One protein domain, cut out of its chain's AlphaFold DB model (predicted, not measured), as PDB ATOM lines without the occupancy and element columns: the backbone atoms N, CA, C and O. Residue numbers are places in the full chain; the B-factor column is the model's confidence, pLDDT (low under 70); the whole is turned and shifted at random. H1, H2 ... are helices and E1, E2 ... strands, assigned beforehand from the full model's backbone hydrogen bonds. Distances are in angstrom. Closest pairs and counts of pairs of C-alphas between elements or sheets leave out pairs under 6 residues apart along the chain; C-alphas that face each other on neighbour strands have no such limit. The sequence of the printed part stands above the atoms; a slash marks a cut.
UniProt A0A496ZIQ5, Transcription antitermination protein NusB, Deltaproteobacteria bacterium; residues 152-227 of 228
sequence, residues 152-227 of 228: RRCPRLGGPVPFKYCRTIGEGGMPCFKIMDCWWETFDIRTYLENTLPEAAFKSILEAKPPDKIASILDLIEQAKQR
ATOM      1  N   ARG A 152     151.498 131.379 148.839       91.56
ATOM      2  CA  ARG A 152     152.579 131.343 147.856       91.56
ATOM      3  C   ARG A 152     153.794 132.085 148.368       91.56
ATOM      4  O   ARG A 152     153.693 132.962 149.222       91.56
ATOM      5  N   ARG A 153     154.957 131.806 147.785       92.88
ATOM      6  CA  ARG A 153     156.162 132.578 148.083       92.88
ATOM      7  C   ARG A 153     156.065 133.978 147.472       92.88
ATOM      8  O   ARG A 153     155.951 134.132 146.258       92.88
ATOM      9  N   CYS A 154     156.137 135.007 148.308       93.50
ATOM     10  CA  CYS A 154     156.092 136.394 147.867       93.50
ATOM     11  C   CYS A 154     157.422 136.800 147.210       93.50
ATOM     12  O   CYS A 154     158.457 136.760 147.879       93.50
ATOM     13  N   PRO A 155     157.430 137.293 145.959       89.31
ATOM     14  CA  PRO A 155     158.661 137.744 145.308       89.31
ATOM     15  C   PRO A 155     159.255 139.011 145.946       89.31
ATOM     16  O   PRO A 155     160.422 139.311 145.726       89.31
ATOM     17  N   ARG A 156     158.466 139.769 146.725       86.31
ATOM     18  CA  ARG A 156     158.930 140.980 147.425       86.31
ATOM     19  C   ARG A 156     159.467 140.693 148.825       86.31
ATOM     20  O   ARG A 156     160.439 141.314 149.228       86.31
ATOM     21  N   LEU A 157     158.815 139.792 149.558       88.00
ATOM     22  CA  LEU A 157     159.130 139.507 150.965       88.00
ATOM     23  C   LEU A 157     160.000 138.257 151.139       88.00
ATOM     24  O   LEU A 157     160.545 138.036 152.210       88.00
ATOM     25  N   GLY A 158     160.125 137.421 150.106       87.69
ATOM     26  CA  GLY A 158     161.002 136.250 150.103       87.69
ATOM     27  C   GLY A 158     160.479 135.022 150.860       87.69
ATOM     28  O   GLY A 158     161.093 133.959 150.740       87.69
ATOM     29  N   GLY A 159     159.353 135.132 151.573       89.19
ATOM     30  CA  GLY A 159     158.715 134.054 152.343       89.19
ATOM     31  C   GLY A 159     157.293 133.703 151.877       89.19
ATOM     32  O   GLY A 159     156.758 134.386 150.995       89.19
ATOM     33  N   PRO A 160     156.691 132.632 152.429       93.56
ATOM     34  CA  PRO A 160     155.293 132.292 152.179       93.56
ATOM     35  C   PRO A 160     154.375 133.389 152.722       93.56
ATOM     36  O   PRO A 160     154.593 133.912 153.814       93.56
ATOM     37  N   VAL A 161     153.367 133.763 151.938       93.25
ATOM     38  CA  VAL A 161     152.307 134.684 152.355       93.25
ATOM     39  C   VAL A 161     150.944 134.133 151.945       93.25
ATOM     40  O   VAL A 161     150.821 133.618 150.827       93.25
ATOM     41  N   PRO A 162     149.915 134.280 152.797       93.44
ATOM     42  CA  PRO A 162     148.558 133.914 152.434       93.44
ATOM     43  C   PRO A 162     147.967 134.908 151.427       93.44
ATOM     44  O   PRO A 162     148.333 136.090 151.392       93.44
ATOM     45  N   PHE A 163     147.001 134.470 150.627       93.44
ATOM     46  CA  PHE A 163     146.262 135.346 149.721       93.44
ATOM     47  C   PHE A 163     145.568 136.480 150.477       93.44
ATOM     48  O   PHE A 163     145.589 137.621 150.009       93.44
ATOM     49  N   LYS A 164     145.069 136.205 151.692       91.25
ATOM     50  CA  LYS A 164     144.493 137.215 152.589       91.25
ATOM     51  C   LYS A 164     145.411 138.418 152.772       91.25
ATOM     52  O   LYS A 164     144.978 139.559 152.657       91.25
ATOM     53  N   TYR A 165     146.695 138.156 153.009       91.94
ATOM     54  CA  TYR A 165     147.699 139.205 153.131       91.94
ATOM     55  C   TYR A 165     147.796 140.013 151.832       91.94
ATOM     56  O   TYR A 165     147.781 141.239 151.851       91.94
ATOM     57  N   CYS A 166     147.824 139.336 150.681       92.62
ATOM     58  CA  CYS A 166     147.921 139.994 149.382       92.62
ATOM     59  C   CYS A 166     146.725 140.907 149.081       92.62
ATOM     60  O   CYS A 166     146.932 141.947 148.466       92.62
ATOM     61  N   ARG A 167     145.502 140.559 149.498       91.06
ATOM     62  CA  ARG A 167     144.297 141.371 149.237       91.06
ATOM     63  C   ARG A 167     144.098 142.552 150.191       91.06
ATOM     64  O   ARG A 167     143.267 143.392 149.881       91.06
ATOM     65  N   THR A 168     144.823 142.630 151.313       88.06
ATOM     66  CA  THR A 168     144.615 143.692 152.322       88.06
ATOM     67  C   THR A 168     145.842 144.557 152.618       88.06
ATOM     68  O   THR A 168     145.768 145.413 153.492       88.06
ATOM     69  N   ILE A 169     146.987 144.318 151.972       87.62
ATOM     70  CA  ILE A 169     148.259 144.974 152.336       87.62
ATOM     71  C   ILE A 169     148.424 146.409 151.808       87.62
ATOM     72  O   ILE A 169     149.286 147.142 152.287       87.62
ATOM     73  N   GLY A 170     147.663 146.806 150.791       81.31
ATOM     74  CA  GLY A 170     147.714 148.144 150.212       81.31
ATOM     75  C   GLY A 170     147.036 149.198 151.087       81.31
ATOM     76  O   GLY A 170     146.261 148.894 151.997       81.31
ATOM     77  N   GLU A 171     147.323 150.463 150.794       76.06
ATOM     78  CA  GLU A 171     146.723 151.600 151.490       76.06
ATOM     79  C   GLU A 171     145.190 151.576 151.374       76.06
ATOM     80  O   GLU A 171     144.635 151.183 150.348       76.06
ATOM     81  N   GLY A 172     144.492 151.916 152.461       76.94
ATOM     82  CA  GLY A 172     143.028 151.825 152.519       76.94
ATOM     83  C   GLY A 172     142.471 150.396 152.452       76.94
ATOM     84  O   GLY A 172     141.284 150.223 152.192       76.94
ATOM     85  N   GLY A 173     143.304 149.370 152.671       77.06
ATOM     86  CA  GLY A 173     142.905 147.965 152.541       77.06
ATOM     87  C   GLY A 173     142.863 147.474 151.093       77.06
ATOM     88  O   GLY A 173     142.265 146.433 150.825       77.06
ATOM     89  N   MET A 174     143.486 148.209 150.165       84.88
ATOM     90  CA  MET A 174     143.591 147.804 148.768       84.88
ATOM     91  C   MET A 174     144.440 146.532 148.603       84.88
ATOM     92  O   MET A 174     145.386 146.291 149.358       84.88
ATOM     93  N   PRO A 175     144.176 145.723 147.571       90.62
ATOM     94  CA  PRO A 175     145.060 144.627 147.205       90.62
ATOM     95  C   PRO A 175     146.460 145.080 146.776       90.62
ATOM     96  O   PRO A 175     146.676 146.176 146.264       90.62
ATOM     97  N   CYS A 176     147.432 144.184 146.934       90.75
ATOM     98  CA  CYS A 176     148.782 144.328 146.408       90.75
ATOM     99  C   CYS A 176     148.745 144.555 144.890       90.75
ATOM    100  O   CYS A 176     148.111 143.794 144.168       90.75
ATOM    101  N   PHE A 177     149.516 145.514 144.377       89.25
ATOM    102  CA  PHE A 177     149.552 145.822 142.939       89.25
ATOM    103  C   PHE A 177     149.990 144.648 142.041       89.25
ATOM    104  O   PHE A 177     149.689 144.638 140.857       89.25
ATOM    105  N   LYS A 178     150.694 143.643 142.586       89.88
ATOM    106  CA  LYS A 178     151.077 142.422 141.851       89.88
ATOM    107  C   LYS A 178     150.080 141.275 142.004       89.88
ATOM    108  O   LYS A 178     150.391 140.163 141.590       89.88
ATOM    109  N   ILE A 179     148.939 141.479 142.664       91.81
ATOM    110  CA  ILE A 179     148.047 140.379 143.055       91.81
ATOM    111  C   ILE A 179     147.600 139.535 141.850       91.81
ATOM    112  O   ILE A 179     147.589 138.315 141.961       91.81
ATOM    113  N   MET A 180     147.350 140.153 140.689       89.94
ATOM    114  CA  MET A 180     146.999 139.432 139.460       89.94
ATOM    115  C   MET A 180     148.163 138.570 138.960       89.94
ATOM    116  O   MET A 180     148.021 137.354 138.883       89.94
ATOM    117  N   ASP A 181     149.345 139.160 138.753       90.38
ATOM    118  CA  ASP A 181     150.566 138.433 138.353       90.38
ATOM    119  C   ASP A 181     150.945 137.315 139.331       90.38
ATOM    120  O   ASP A 181     151.620 136.347 138.983       90.38
ATOM    121  N   CYS A 182     150.572 137.474 140.598       92.62
ATOM    122  CA  CYS A 182     150.914 136.531 141.641       92.62
ATOM    123  C   CYS A 182     150.005 135.301 141.660       92.62
ATOM    124  O   CYS A 182     150.485 134.216 141.975       92.62
ATOM    125  N   TRP A 183     148.719 135.469 141.374       92.44
ATOM    126  CA  TRP A 183     147.709 134.454 141.675       92.44
ATOM    127  C   TRP A 183     146.992 133.903 140.439       92.44
ATOM    128  O   TRP A 183     146.204 132.973 140.585       92.44
ATOM    129  N   TRP A 184     147.293 134.405 139.233       89.12
ATOM    130  CA  TRP A 184     146.635 133.980 137.988       89.12
ATOM    131  C   TRP A 184     146.797 132.490 137.657       89.12
ATOM    132  O   TRP A 184     145.893 131.907 137.069       89.12
ATOM    133  N   GLU A 185     147.906 131.857 138.053       83.88
ATOM    134  CA  GLU A 185     148.103 130.407 137.875       83.88
ATOM    135  C   GLU A 185     147.375 129.573 138.939       83.88
ATOM    136  O   GLU A 185     147.217 128.367 138.779       83.88
ATOM    137  N   THR A 186     146.966 130.184 140.057       82.81
ATOM    138  CA  THR A 186     146.343 129.468 141.182       82.81
ATOM    139  C   THR A 186     144.830 129.378 141.024       82.81
ATOM    140  O   THR A 186     144.234 128.350 141.332       82.81
ATOM    141  N   PHE A 187     144.200 130.453 140.560       84.56
ATOM    142  CA  PHE A 187     142.777 130.516 140.235       84.56
ATOM    143  C   PHE A 187     142.520 131.729 139.340       84.56
ATOM    144  O   PHE A 187     143.405 132.562 139.144       84.56
ATOM    145  N   ASP A 188     141.290 131.868 138.836       81.88
ATOM    146  CA  ASP A 188     140.880 133.050 138.078       81.88
ATOM    147  C   ASP A 188     140.786 134.291 138.984       81.88
ATOM    148  O   ASP A 188     139.722 134.711 139.450       81.88
ATOM    149  N   ILE A 189     141.953 134.860 139.277       89.00
ATOM    150  CA  ILE A 189     142.126 136.037 140.120       89.00
ATOM    151  C   ILE A 189     141.464 137.269 139.511       89.00
ATOM    152  O   ILE A 189     141.040 138.159 140.245       89.00
ATOM    153  N   ARG A 190     141.348 137.335 138.183       85.94
ATOM    154  CA  ARG A 190     140.749 138.481 137.507       85.94
ATOM    155  C   ARG A 190     139.257 138.531 137.795       85.94
ATOM    156  O   ARG A 190     138.800 139.506 138.387       85.94
ATOM    157  N   THR A 191     138.546 137.456 137.459       76.12
ATOM    158  CA  THR A 191     137.110 137.318 137.732       76.12
ATOM    159  C   THR A 191     136.837 137.436 139.230       76.12
ATOM    160  O   THR A 191     135.848 138.030 139.653       76.12
ATOM    161  N   TYR A 192     137.739 136.922 140.067       84.94
ATOM    162  CA  TYR A 192     137.642 137.083 141.511       84.94
ATOM    163  C   TYR A 192     137.677 138.553 141.966       84.94
ATOM    164  O   TYR A 192     136.814 138.980 142.732       84.94
ATOM    165  N   LEU A 193     138.666 139.336 141.526       86.75
ATOM    166  CA  LEU A 193     138.812 140.735 141.943       86.75
ATOM    167  C   LEU A 193     137.697 141.616 141.376       86.75
ATOM    168  O   LEU A 193     137.209 142.488 142.087       86.75
ATOM    169  N   GLU A 194     137.259 141.346 140.148       85.50
ATOM    170  CA  GLU A 194     136.127 142.028 139.514       85.50
ATOM    171  C   GLU A 194     134.832 141.857 140.320       85.50
ATOM    172  O   GLU A 194     134.089 142.812 140.520       85.50
ATOM    173  N   ASN A 195     134.604 140.659 140.867       77.38
ATOM    174  CA  ASN A 195     133.416 140.351 141.662       77.38
ATOM    175  C   ASN A 195     133.501 140.786 143.135       77.38
ATOM    176  O   ASN A 195     132.477 140.814 143.820       77.38
ATOM    177  N   THR A 196     134.701 141.072 143.651       80.00
ATOM    178  CA  THR A 196     134.917 141.343 145.088       80.00
ATOM    179  C   THR A 196     135.312 142.780 145.407       80.00
ATOM    180  O   THR A 196     135.244 143.173 146.574       80.00
ATOM    181  N   LEU A 197     135.708 143.576 144.412       81.69
ATOM    182  CA  LEU A 197     136.116 144.966 144.594       81.69
ATOM    183  C   LEU A 197     135.131 145.936 143.933       81.69
ATOM    184  O   LEU A 197     134.559 145.619 142.894       81.69
ATOM    185  N   PRO A 198     134.979 147.160 144.471       85.88
ATOM    186  CA  PRO A 198     134.326 148.244 143.745       85.88
ATOM    187  C   PRO A 198     134.996 148.480 142.385       85.88
ATOM    188  O   PRO A 198     136.222 148.427 142.287       85.88
ATOM    189  N   GLU A 199     134.217 148.830 141.359       81.12
ATOM    190  CA  GLU A 199     134.714 149.011 139.984       81.12
ATOM    191  C   GLU A 199     135.923 149.964 139.907       81.12
ATOM    192  O   GLU A 199     136.915 149.670 139.242       81.12
ATOM    193  N   ALA A 200     135.887 151.077 140.649       84.62
ATOM    194  CA  ALA A 200     136.995 152.030 140.723       84.62
ATOM    195  C   ALA A 200     138.278 151.411 141.311       84.62
ATOM    196  O   ALA A 200     139.379 151.662 140.818       84.62
ATOM    197  N   ALA A 201     138.142 150.568 142.339       84.25
ATOM    198  CA  ALA A 201     139.265 149.864 142.950       84.25
ATOM    199  C   ALA A 201     139.824 148.787 142.008       84.25
ATOM    200  O   ALA A 201     141.039 148.662 141.870       84.25
ATOM    201  N   PHE A 202     138.957 148.050 141.309       87.06
ATOM    202  CA  PHE A 202     139.381 147.059 140.321       87.06
ATOM    203  C   PHE A 202     140.139 147.703 139.149       87.06
ATOM    204  O   PHE A 202     141.242 147.259 138.819       87.06
ATOM    205  N   LYS A 203     139.625 148.807 138.585       88.38
ATOM    206  CA  LYS A 203     140.321 149.584 137.541       88.38
ATOM    207  C   LYS A 203     141.683 150.085 138.012       88.38
ATOM    208  O   LYS A 203     142.671 149.914 137.303       88.38
ATOM    209  N   SER A 204     141.767 150.594 139.242       86.06
ATOM    210  CA  SER A 204     143.040 151.031 139.819       86.06
ATOM    211  C   SER A 204     144.083 149.911 139.902       86.06
ATOM    212  O   SER A 204     145.270 150.207 139.805       86.06
ATOM    213  N   ILE A 205     143.679 148.648 140.079       86.00
ATOM    214  CA  ILE A 205     144.601 147.501 140.091       86.00
ATOM    215  C   ILE A 205     145.065 147.149 138.675       86.00
ATOM    216  O   ILE A 205     146.239 146.841 138.488       86.00
ATOM    217  N   LEU A 206     144.175 147.213 137.679       84.75
ATOM    218  CA  LEU A 206     144.527 146.999 136.267       84.75
ATOM    219  C   LEU A 206     145.536 148.037 135.764       84.75
ATOM    220  O   LEU A 206     146.421 147.717 134.977       84.75
ATOM    221  N   GLU A 207     145.411 149.270 136.247       82.81
ATOM    222  CA  GLU A 207     146.262 150.398 135.865       82.81
ATOM    223  C   GLU A 207     147.493 150.564 136.773       82.81
ATOM    224  O   GLU A 207     148.333 151.438 136.530       82.81
ATOM    225  N   ALA A 208     147.624 149.740 137.821       71.50
ATOM    226  CA  ALA A 208     148.661 149.890 138.830       71.50
ATOM    227  C   ALA A 208     150.061 149.704 138.226       71.50
ATOM    228  O   ALA A 208     150.466 148.612 137.825       71.50
ATOM    229  N   LYS A 209     150.845 150.784 138.215       63.66
ATOM    230  CA  LYS A 209     152.265 150.739 137.854       63.66
ATOM    231  C   LYS A 209     153.104 150.311 139.062       63.66
ATOM    232  O   LYS A 209     152.757 150.643 140.197       63.66
ATOM    233  N   PRO A 210     154.224 149.592 138.856       61.12
ATOM    234  CA  PRO A 210     155.162 149.330 139.938       61.12
ATOM    235  C   PRO A 210     155.636 150.667 140.540       61.12
ATOM    236  O   PRO A 210     155.943 151.584 139.778       61.12
ATOM    237  N   PRO A 211     155.695 150.792 141.880       60.19
ATOM    238  CA  PRO A 211     156.102 152.037 142.518       60.19
ATOM    239  C   PRO A 211     157.529 152.399 142.104       60.19
ATOM    240  O   PRO A 211     158.413 151.534 142.059       60.19
ATOM    241  N   ASP A 212     157.737 153.677 141.798       63.66
ATOM    242  CA  ASP A 212     159.024 154.185 141.347       63.66
ATOM    243  C   ASP A 212     160.023 154.175 142.514       63.66
ATOM    244  O   ASP A 212     159.844 154.849 143.534       63.66
ATOM    245  N   LYS A 213     161.061 153.337 142.402       58.16
ATOM    246  CA  LYS A 213     161.976 153.037 143.516       58.16
ATOM    247  C   LYS A 213     162.759 154.264 143.976       58.16
ATOM    248  O   LYS A 213     163.114 154.335 145.147       58.16
ATOM    249  N   ILE A 214     163.038 155.202 143.072       64.50
ATOM    250  CA  ILE A 214     163.810 156.409 143.388       64.50
ATOM    251  C   ILE A 214     162.954 157.389 144.196       64.50
ATOM    252  O   ILE A 214     163.418 157.883 145.220       64.50
ATOM    253  N   ALA A 215     161.695 157.596 143.802       61.09
ATOM    254  CA  ALA A 215     160.765 158.472 144.517       61.09
ATOM    255  C   ALA A 215     160.539 157.999 145.963       61.09
ATOM    256  O   ALA A 215     160.695 158.771 146.902       61.09
ATOM    257  N   SER A 216     160.320 156.695 146.160       64.12
ATOM    258  CA  SER A 216     160.088 156.133 147.497       64.12
ATOM    259  C   SER A 216     161.308 156.240 148.428       64.12
ATOM    260  O   SER A 216     161.144 156.388 149.637       64.12
ATOM    261  N   ILE A 217     162.535 156.193 147.892       68.75
ATOM    262  CA  ILE A 217     163.761 156.411 148.680       68.75
ATOM    263  C   ILE A 217     163.910 157.890 149.055       68.75
ATOM    264  O   ILE A 217     164.307 158.190 150.180       68.75
ATOM    265  N   LEU A 218     163.587 158.808 148.142       68.56
ATOM    266  CA  LEU A 218     163.645 160.245 148.405       68.56
ATOM    267  C   LEU A 218     162.652 160.655 149.495       68.56
ATOM    268  O   LEU A 218     163.063 161.323 150.442       68.56
ATOM    269  N   ASP A 219     161.417 160.154 149.444       69.56
ATOM    270  CA  ASP A 219     160.399 160.408 150.473       69.56
ATOM    271  C   ASP A 219     160.841 159.897 151.854       69.56
ATOM    272  O   ASP A 219     160.664 160.568 152.871       69.56
ATOM    273  N   LEU A 220     161.477 158.719 151.910       69.44
ATOM    274  CA  LEU A 220     162.028 158.161 153.149       69.44
ATOM    275  C   LEU A 220     163.191 159.000 153.702       69.44
ATOM    276  O   LEU A 220     163.290 159.186 154.917       69.44
ATOM    277  N   ILE A 221     164.063 159.518 152.832       75.12
ATOM    278  CA  ILE A 221     165.157 160.423 153.216       75.12
ATOM    279  C   ILE A 221     164.589 161.747 153.739       75.12
ATOM    280  O   ILE A 221     165.095 162.294 154.719       75.12
ATOM    281  N   GLU A 222     163.536 162.264 153.114       76.06
ATOM    282  CA  GLU A 222     162.901 163.524 153.488       76.06
ATOM    283  C   GLU A 222     162.153 163.405 154.826       76.06
ATOM    284  O   GLU A 222     162.337 164.236 155.716       76.06
ATOM    285  N   GLN A 223     161.433 162.300 155.045       74.50
ATOM    286  CA  GLN A 223     160.818 161.972 156.336       74.50
ATOM    287  C   GLN A 223     161.852 161.766 157.453       74.50
ATOM    288  O   GLN A 223     161.596 162.126 158.602       74.50
ATOM    289  N   ALA A 224     163.022 161.201 157.142       71.31
ATOM    290  CA  ALA A 224     164.107 161.057 158.109       71.31
ATOM    291  C   ALA A 224     164.734 162.412 158.482       71.31
ATOM    292  O   ALA A 224     165.071 162.621 159.646       71.31
ATOM    293  N   LYS A 225     164.832 163.348 157.527       76.06
ATOM    294  CA  LYS A 225     165.304 164.722 157.770       76.06
ATOM    295  C   LYS A 225     164.334 165.555 158.609       76.06
ATOM    296  O   LYS A 225     164.790 166.394 159.365       76.06
ATOM    297  N   GLN A 226     163.025 165.319 158.505       73.56
ATOM    298  CA  GLN A 226     162.011 166.013 159.318       73.56
ATOM    299  C   GLN A 226     161.928 165.515 160.773       73.56
ATOM    300  O   GLN A 226     161.226 166.109 161.588       73.56
ATOM    301  N   ARG A 227     162.601 164.404 161.100       68.88
ATOM    302  CA  ARG A 227     162.658 163.819 162.452       68.88
ATOM    303  C   ARG A 227     163.944 164.178 163.218       68.88
ATOM    304  O   ARG A 227     164.147 163.638 164.305       68.88
TER     305      ARG A 227
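This is residues 152 to 227 of the 228 residues of the protein "Transcription antitermination protein NusB" of Deltaproteobacteria bacterium (UniProt A0A496ZIQ5). A small, closely folded body of four short helices and loops has one longer helix, H5, held out from it as a free arm; residues 212 to 227 stick out and touch no part of the body. In the body H1, H2, H3 and H4 follow one another in a chain of near neighbours, H1 by H2, H2 by H3 and H3 by H4, and the short strand E1 with the loop before it lies at the H1 end. The printed part has 76 residues with one named strand and five named helices, in the order E1, H1, H2, H3, H4, H5; the class is mostly helix, and E1 pairs with no named strand. The whole is loose, with a radius of gyration of the C-alphas of 14.6 A, and spans 44 by 30 by 18 A, the arm adding much of the length.

Start at the longest helix, H5, residues 213 to 225: find C-alpha 213 at (161.976, 153.037, 143.516), from where it runs 18.7 A to C-alpha 225 at (165.304, 164.722, 157.770). Going back along the printed part you meet H4, residues 199 to 206, 10.7 A long, and H3, residues 189 to 196, 10.2 A long. Before them come H2, residues 179 to 183, 6.1 A, and H1, residues 163 to 168, 8.9 A. E1, residues 160 to 162, is 6.9 A long and begins at C-alpha 160, (155.293, 132.292, 152.179).

H5 is apart from E1, H1, H2, H3 and H4. In the body, look at H3 and H4: they are close but not clearly touching, at a shallow tilt of 20 degrees, opposite ways, and their closest C-alphas, those of Glu 194 and Phe 202, are 6.0 A apart. H2 and H3 touch only at the corner by their link, the closest C-alphas being those of Met 180 and Ile 189, 6.0 A apart. H1 and H2 are close but not clearly touching, with the C-alphas of Cys 166 and Ile 179 closest at 6.3 A. H2 and H4 are only just apart, their closest C-alphas 8.4 A apart. E1 and H1 meet only through their link, and residues 152 to 153 pair antiparallel with residues 160 to 161 of E1. In H1, H2, H3, H4 and H5 every O i to N i+4 pair is within hydrogen-bond range.

The two C-alphas farthest apart are those of Asp 188 and Arg 227, at 44.9 A. Without residues 212 to 227 the body spans 31 by 24 by 18 A. The printed part has no cut and no long link. The mean pLDDT of the printed part is 82.0; look for values under 70 at residues 209 to 220 and residue 227.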